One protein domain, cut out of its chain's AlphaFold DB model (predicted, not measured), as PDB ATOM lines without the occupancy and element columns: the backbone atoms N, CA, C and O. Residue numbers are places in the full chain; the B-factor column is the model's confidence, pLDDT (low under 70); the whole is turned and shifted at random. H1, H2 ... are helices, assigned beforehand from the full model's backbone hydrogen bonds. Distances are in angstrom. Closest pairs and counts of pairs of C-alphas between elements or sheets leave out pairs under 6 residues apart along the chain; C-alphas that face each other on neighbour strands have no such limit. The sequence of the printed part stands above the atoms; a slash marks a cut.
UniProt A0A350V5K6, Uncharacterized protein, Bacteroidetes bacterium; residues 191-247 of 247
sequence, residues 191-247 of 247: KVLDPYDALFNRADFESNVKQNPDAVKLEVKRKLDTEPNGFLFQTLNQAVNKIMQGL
ATOM      1  N   LYS A 191      12.844  26.430  28.752       94.19
ATOM      2  CA  LYS A 191      11.411  26.261  29.030       94.19
ATOM      3  C   LYS A 191      11.125  26.213  30.520       94.19
ATOM      4  O   LYS A 191       9.983  26.421  30.921       94.19
ATOM      5  N   VAL A 192      12.136  25.873  31.323       95.06
ATOM      6  CA  VAL A 192      11.972  25.695  32.764       95.06
ATOM      7  C   VAL A 192      12.953  26.550  33.559       95.06
ATOM      8  O   VAL A 192      12.531  27.261  34.465       95.06
ATOM      9  N   LEU A 193      14.246  26.528  33.230       95.56
ATOM     10  CA  LEU A 193      15.268  27.376  33.851       95.56
ATOM     11  C   LEU A 193      15.262  28.788  33.252       95.56
ATOM     12  O   LEU A 193      16.264  29.234  32.687       95.56
ATOM     13  N   ASP A 194      14.139  29.490  33.383       94.62
ATOM     14  CA  ASP A 194      14.029  30.906  33.044       94.62
ATOM     15  C   ASP A 194      14.229  31.770  34.313       94.62
ATOM     16  O   ASP A 194      13.467  31.637  35.281       94.62
ATOM     17  N   PRO A 195      15.250  32.651  34.359       94.88
ATOM     18  CA  PRO A 195      15.487  33.527  35.505       94.88
ATOM     19  C   PRO A 195      14.347  34.524  35.751       94.88
ATOM     20  O   PRO A 195      14.113  34.889  36.902       94.88
ATOM     21  N   TYR A 196      13.617  34.950  34.717       95.56
ATOM     22  CA  TYR A 196      12.470  35.840  34.864       95.56
ATOM     23  C   TYR A 196      11.342  35.161  35.641       95.56
ATOM     24  O   TYR A 196      10.854  35.713  36.630       95.56
ATOM     25  N   ASP A 197      10.974  33.940  35.251       95.00
ATOM     26  CA  ASP A 197       9.907  33.198  35.924       95.00
ATOM     27  C   ASP A 197      10.293  32.835  37.359       95.00
ATOM     28  O   ASP A 197       9.492  33.002  38.280       95.00
ATOM     29  N   ALA A 198      11.545  32.426  37.585       94.44
ATOM     30  CA  ALA A 198      12.046  32.136  38.926       94.44
ATOM     31  C   ALA A 198      11.955  33.351  39.873       94.44
ATOM     32  O   ALA A 198      11.679  33.188  41.066       94.44
ATOM     33  N   LEU A 199      12.182  34.562  39.351       94.06
ATOM     34  CA  LEU A 199      12.169  35.807  40.124       94.06
ATOM     35  C   LEU A 199      10.766  36.401  40.295       94.06
ATOM     36  O   LEU A 199      10.446  36.898  41.377       94.06
ATOM     37  N   PHE A 200       9.933  36.373  39.251       95.62
ATOM     38  CA  PHE A 200       8.683  37.142  39.207       95.62
ATOM     39  C   PHE A 200       7.414  36.296  39.065       95.62
ATOM     40  O   PHE A 200       6.357  36.762  39.487       95.62
ATOM     41  N   ASN A 201       7.515  35.058  38.570       94.31
ATOM     42  CA  ASN A 201       6.393  34.136  38.344       94.31
ATOM     43  C   ASN A 201       6.612  32.805  39.085       94.31
ATOM     44  O   ASN A 201       6.486  31.716  38.528       94.31
ATOM     45  N   ARG A 202       6.954  32.889  40.377       92.94
ATOM     46  CA  ARG A 202       7.423  31.742  41.173       92.94
ATOM     47  C   ARG A 202       6.498  30.518  41.131       92.94
ATOM     48  O   ARG A 202       6.992  29.397  41.083       92.94
ATOM     49  N   ALA A 203       5.181  30.716  41.171       94.19
ATOM     50  CA  ALA A 203       4.223  29.612  41.131       94.19
ATOM     51  C   ALA A 203       4.283  28.848  39.796       94.19
ATOM     52  O   ALA A 203       4.287  27.615  39.795       94.19
ATOM     53  N   ASP A 204       4.396  29.573  38.682       93.44
ATOM     54  CA  ASP A 204       4.522  28.989  37.348       93.44
ATOM     55  C   ASP A 204       5.876  28.293  37.190       93.44
ATOM     56  O   ASP A 204       5.926  27.161  36.715       93.44
ATOM     57  N   PHE A 205       6.956  28.902  37.692       95.38
ATOM     58  CA  PHE A 205       8.276  28.272  37.746       95.38
ATOM     59  C   PHE A 205       8.246  26.941  38.514       95.38
ATOM     60  O   PHE A 205       8.652  25.907  37.986       95.38
ATOM     61  N   GLU A 206       7.720  26.931  39.743       95.00
ATOM     62  CA  GLU A 206       7.618  25.714  40.560       95.00
ATOM     63  C   GLU A 206       6.747  24.642  39.890       95.00
ATOM     64  O   GLU A 206       7.087  23.456  39.924       95.00
ATOM     65  N   SER A 207       5.645  25.048  39.258       94.56
ATOM     66  CA  SER A 207       4.777  24.158  38.487       94.56
ATOM     67  C   SER A 207       5.517  23.545  37.292       94.56
ATOM     68  O   SER A 207       5.520  22.325  37.132       94.56
ATOM     69  N   ASN A 208       6.222  24.362  36.502       93.81
ATOM     70  CA  ASN A 208       6.979  23.919  35.329       93.81
ATOM     71  C   ASN A 208       8.115  22.964  35.701       93.81
ATOM     72  O   ASN A 208       8.298  21.957  35.014       93.81
ATOM     73  N   VAL A 209       8.825  23.228  36.807       95.75
ATOM     74  CA  VAL A 209       9.866  22.334  37.341       95.75
ATOM     75  C   VAL A 209       9.289  20.960  37.676       95.75
ATOM     76  O   VAL A 209       9.862  19.947  37.280       95.75
ATOM     77  N   LYS A 210       8.133  20.906  38.350       94.31
ATOM     78  CA  LYS A 210       7.486  19.637  38.727       94.31
ATOM     79  C   LYS A 210       6.932  18.875  37.522       94.31
ATOM     80  O   LYS A 210       7.016  17.652  37.485       94.31
ATOM     81  N   GLN A 211       6.354  19.585  36.555       95.06
ATOM     82  CA  GLN A 211       5.700  18.975  35.395       95.06
ATOM     83  C   GLN A 211       6.688  18.500  34.319       95.06
ATOM     84  O   GLN A 211       6.355  17.594  33.560       95.06
ATOM     85  N   ASN A 212       7.894  19.075  34.250       95.31
ATOM     86  CA  ASN A 212       8.852  18.823  33.167       95.31
ATOM     87  C   ASN A 212      10.239  18.378  33.684       95.31
ATOM     88  O   ASN A 212      11.252  19.002  33.349       95.31
ATOM     89  N   PRO A 213      10.337  17.290  34.471       93.38
ATOM     90  CA  PRO A 213      11.580  16.898  35.141       93.38
ATOM     91  C   PRO A 213      12.726  16.546  34.179       93.38
ATOM     92  O   PRO A 213      13.896  16.749  34.509       93.38
ATOM     93  N   ASP A 214      12.423  16.044  32.981       94.00
ATOM     94  CA  ASP A 214      13.450  15.725  31.983       94.00
ATOM     95  C   ASP A 214      14.013  16.984  31.312       94.00
ATOM     96  O   ASP A 214      15.227  17.084  31.118       94.00
ATOM     97  N   ALA A 215      13.161  17.981  31.044       94.88
ATOM     98  CA  ALA A 215      13.603  19.286  30.552       94.88
ATOM     99  C   ALA A 215      14.482  19.990  31.593       94.88
ATOM    100  O   ALA A 215      15.551  20.493  31.252       94.88
ATOM    101  N   VAL A 216      14.102  19.926  32.875       96.06
ATOM    102  CA  VAL A 216      14.920  20.430  33.989       96.06
ATOM    103  C   VAL A 216      16.312  19.806  33.973       96.06
ATOM    104  O   VAL A 216      17.304  20.531  33.975       96.06
ATOM    105  N   LYS A 217      16.418  18.471  33.927       95.00
ATOM    106  CA  LYS A 217      17.721  17.782  33.913       95.00
ATOM    107  C   LYS A 217      18.578  18.212  32.725       95.00
ATOM    108  O   LYS A 217      19.777  18.433  32.894       95.00
ATOM    109  N   LEU A 218      17.976  18.330  31.542       96.00
ATOM    110  CA  LEU A 218      18.674  18.744  30.328       96.00
ATOM    111  C   LEU A 218      19.189  20.186  30.434       96.00
ATOM    112  O   LEU A 218      20.360  20.444  30.158       96.00
ATOM    113  N   GLU A 219      18.339  21.122  30.857       97.12
ATOM    114  CA  GLU A 219      18.697  22.536  30.977       97.12
ATOM    115  C   GLU A 219      19.714  22.779  32.105       97.12
ATOM    116  O   GLU A 219      20.664  23.538  31.904       97.12
ATOM    117  N   VAL A 220      19.583  22.091  33.251       96.88
ATOM    118  CA  VAL A 220      20.561  22.138  34.359       96.88
ATOM    119  C   VAL A 220      21.910  21.609  33.893       96.88
ATOM    120  O   VAL A 220      22.928  22.258  34.126       96.88
ATOM    121  N   LYS A 221      21.934  20.457  33.209       96.12
ATOM    122  CA  LYS A 221      23.170  19.889  32.655       96.12
ATOM    123  C   LYS A 221      23.838  20.880  31.705       96.12
ATOM    124  O   LYS A 221      25.018  21.161  31.866       96.12
ATOM    125  N   ARG A 222      23.075  21.465  30.776       94.81
ATOM    126  CA  ARG A 222      23.594  22.475  29.845       94.81
ATOM    127  C   ARG A 222      24.224  23.655  30.587       94.81
ATOM    128  O   ARG A 222      25.328  24.048  30.241       94.81
ATOM    129  N   LYS A 223      23.561  24.193  31.615       95.50
ATOM    130  CA  LYS A 223      24.111  25.303  32.408       95.50
ATOM    131  C   LYS A 223      25.341  24.904  33.226       95.50
ATOM    132  O   LYS A 223      26.249  25.718  33.332       95.50
ATOM    133  N   LEU A 224      25.412  23.681  33.756       94.94
ATOM    134  CA  LEU A 224      26.622  23.166  34.412       94.94
ATOM    135  C   LEU A 224      27.799  23.051  33.440       94.94
ATOM    136  O   LEU A 224      28.925  23.353  33.821       94.94
ATOM    137  N   ASP A 225      27.535  22.634  32.203       92.94
ATOM    138  CA  ASP A 225      28.571  22.475  31.184       92.94
ATOM    139  C   ASP A 225      29.092  23.840  30.684       92.94
ATOM    140  O   ASP A 225      30.269  23.954  30.344       92.94
ATOM    141  N   THR A 226      28.251  24.885  30.658       89.62
ATOM    142  CA  THR A 226      28.628  26.215  30.135       89.62
ATOM    143  C   THR A 226      29.060  27.215  31.206       89.62
ATOM    144  O   THR A 226      30.010  27.962  31.005       89.62
ATOM    145  N   GLU A 227      28.355  27.272  32.336       89.75
ATOM    146  CA  GLU A 227      28.540  28.293  33.375       89.75
ATOM    147  C   GLU A 227      28.314  27.694  34.778       89.75
ATOM    148  O   GLU A 227      27.384  28.080  35.496       89.75
ATOM    149  N   PRO A 228      29.163  26.745  35.217       90.56
ATOM    150  CA  PRO A 228      28.962  26.049  36.483       90.56
ATOM    151  C   PRO A 228      29.046  26.976  37.696       90.56
ATOM    152  O   PRO A 228      28.509  26.632  38.738       90.56
ATOM    153  N   ASN A 229      29.687  28.141  37.588       91.44
ATOM    154  CA  ASN A 229      29.905  29.055  38.712       91.44
ATOM    155  C   ASN A 229      29.039  30.325  38.656       91.44
ATOM    156  O   ASN A 229      29.229  31.202  39.496       91.44
ATOM    157  N   GLY A 230      28.106  30.427  37.701       91.62
ATOM    158  CA  GLY A 230      27.209  31.581  37.591       91.62
ATOM    159  C   GLY A 230      26.313  31.702  38.823       91.62
ATOM    160  O   GLY A 230      25.685  30.728  39.247       91.62
ATOM    161  N   PHE A 231      26.250  32.885  39.420       92.75
ATOM    162  CA  PHE A 231      25.501  33.169  40.637       92.75
ATOM    163  C   PHE A 231      23.992  32.959  40.458       92.75
ATOM    164  O   PHE A 231      23.353  32.313  41.301       92.75
ATOM    165  N   LEU A 232      23.412  33.469  39.364       92.44
ATOM    166  CA  LEU A 232      21.996  33.269  39.049       92.44
ATOM    167  C   LEU A 232      21.718  31.781  38.864       92.44
ATOM    168  O   LEU A 232      20.786  31.244  39.463       92.44
ATOM    169  N   PHE A 233      22.571  31.089  38.106       95.56
ATOM    170  CA  PHE A 233      22.417  29.658  37.883       95.56
ATOM    171  C   PHE A 233      22.507  28.843  39.172       95.56
ATOM    172  O   PHE A 233      21.634  28.014  39.418       95.56
ATOM    173  N   GLN A 234      23.498  29.092  40.024       95.56
ATOM    174  CA  GLN A 234      23.634  28.395  41.302       95.56
ATOM    175  C   GLN A 234      22.407  28.600  42.196       95.56
ATOM    176  O   GLN A 234      21.899  27.644  42.785       95.56
ATOM    177  N   THR A 235      21.875  29.822  42.236       93.06
ATOM    178  CA  THR A 235      20.651  30.141  42.984       93.06
ATOM    179  C   THR A 235      19.443  29.374  42.438       93.06
ATOM    180  O   THR A 235      18.710  28.741  43.204       93.06
ATOM    181  N   LEU A 236      19.252  29.372  41.114       94.62
ATOM    182  CA  LEU A 236      18.165  28.638  40.458       94.62
ATOM    183  C   LEU A 236      18.305  27.124  40.650       94.62
ATOM    184  O   LEU A 236      17.334  26.459  40.999       94.62
ATOM    185  N   ASN A 237      19.508  26.574  40.491       95.50
ATOM    186  CA  ASN A 237      19.782  25.150  40.653       95.50
ATOM    187  C   ASN A 237      19.481  24.677  42.087       95.50
ATOM    188  O   ASN A 237      18.873  23.628  42.292       95.50
ATOM    189  N   GLN A 238      19.827  25.475  43.102       94.56
ATOM    190  CA  GLN A 238      19.439  25.188  44.487       94.56
ATOM    191  C   GLN A 238      17.917  25.191  44.677       94.56
ATOM    192  O   GLN A 238      17.390  24.323  45.377       94.56
ATOM    193  N   ALA A 239      17.199  26.141  44.068       93.56
ATOM    194  CA  ALA A 239      15.740  26.185  44.128       93.56
ATOM    195  C   ALA A 239      15.108  24.954  43.460       93.56
ATOM    196  O   ALA A 239      14.259  24.301  44.064       93.56
ATOM    197  N   VAL A 240      15.580  24.589  42.266       95.31
ATOM    198  CA  VAL A 240      15.158  23.391  41.528       95.31
ATOM    199  C   VAL A 240      15.375  22.130  42.353       95.31
ATOM    200  O   VAL A 240      14.447  21.341  42.507       95.31
ATOM    201  N   ASN A 241      16.557  21.958  42.951       94.50
ATOM    202  CA  ASN A 241      16.848  20.792  43.785       94.50
ATOM    203  C   ASN A 241      15.886  20.683  44.974       94.50
ATOM    204  O   ASN A 241      15.398  19.594  45.257       94.50
ATOM    205  N   LYS A 242      15.549  21.802  45.631       93.62
ATOM    206  CA  LYS A 242      14.550  21.812  46.715       93.62
ATOM    207  C   LYS A 242      13.154  21.431  46.225       93.62
ATOM    208  O   LYS A 242      12.466  20.675  46.901       93.62
ATOM    209  N   ILE A 243      12.740  21.937  45.061       92.81
ATOM    210  CA  ILE A 243      11.432  21.622  44.465       92.81
ATOM    211  C   ILE A 243      11.348  20.132  44.113       92.81
ATOM    212  O   ILE A 243      10.340  19.496  44.401       92.81
ATOM    213  N   MET A 244      12.417  19.580  43.536       88.94
ATOM    214  CA  MET A 244      12.492  18.184  43.104       88.94
ATOM    215  C   MET A 244      12.636  17.190  44.265       88.94
ATOM    216  O   MET A 244      12.194  16.057  44.130       88.94
ATOM    217  N   GLN A 245      13.240  17.588  45.391       86.31
ATOM    218  CA  GLN A 245      13.348  16.764  46.609       86.31
ATOM    219  C   GLN A 245      12.071  16.761  47.464       86.31
ATOM    220  O   GLN A 245      11.928  15.914  48.339       86.31
ATOM    221  N   GLY A 246      11.173  17.729  47.252       73.62
ATOM    222  CA  GLY A 246       9.858  17.791  47.897       73.62
ATOM    223  C   GLY A 246       8.747  17.046  47.143       73.62
ATOM    224  O   GLY A 246       7.581  17.220  47.498       73.62
ATOM    225  N   LEU A 247       9.102  16.294  46.093       54.41
ATOM    226  CA  LEU A 247       8.262  15.326  45.373       54.41
ATOM    227  C   LEU A 247       8.497  13.920  45.939       54.41
ATOM    228  O   LEU A 247       7.502  13.168  46.021       54.41
TER     229      LEU A 247
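What this domain is: This is residues 191 to 247 of the 247 residues of an uncharacterized protein of Bacteroidetes bacterium (UniProt A0A350V5K6). Two longer helices, H3 and H4, run opposite ways loosely side by side, and H2 stands across the end where H3 begins and H4 ends. The short H1 makes a corner with H2 and sits by residues 232 to 236 of H4. The printed part has 57 residues with four named helices, H1 to H4 in chain order, and no named strand; the class is all helix. The whole is compact, with a radius of gyration of the C-alphas of 10.3 A, and rounded, spanning 26 by 23 by 19 A.

How they stand to each other: H1, residues 195 to 200, and H2, residues 202 to 211, touch only at the corner by their tight link, closest at the C-alphas of Asp 197 and Phe 205, 5.5 A apart. H3, residues 213 to 226, is close to H2 but not clearly touching: the closest C-alphas, of Val 209 and Val 216, are 6.4 A apart, and the lines are about perpendicular at 73 degrees. H4, residues 231 to 245, touches H2 with residues 240 to 244 alone, closest at the C-alphas of Lys 210 and Met 244, 6.8 A, at a steep tilt of 57 degrees, the same way. H3 and H4 are close but not clearly touching, closest at the C-alphas of Val 220 and Asn 237, 7.0 A, at a shallow tilt of 28 degrees, opposite ways. H1 and H4 only just touch, with 3 pairs of C-alphas within 8 A, the closest those of Ala 198 and Leu 236, 7.2 A. H1 and H3 are apart. In H1, H2, H3 and H4 every O i to N i+4 pair is within hydrogen-bond range.

Where its parts are: H1 begins at C-alpha 195 (15.487, 33.527, 35.505). H2 measures 14.1 A from first to last C-alpha, H3 20.1 A and H4 21.3 A. H4 ends at C-alpha 245 (13.348, 16.764, 46.609).

The domain as a whole: The C-alphas farthest apart, of Thr 226 and Leu 247, are 27.7 A apart. The printed part has no cut and its three links are tight. Mean pLDDT of the printed part is 93.0; Leu 247, the chain's last residue, is under 70.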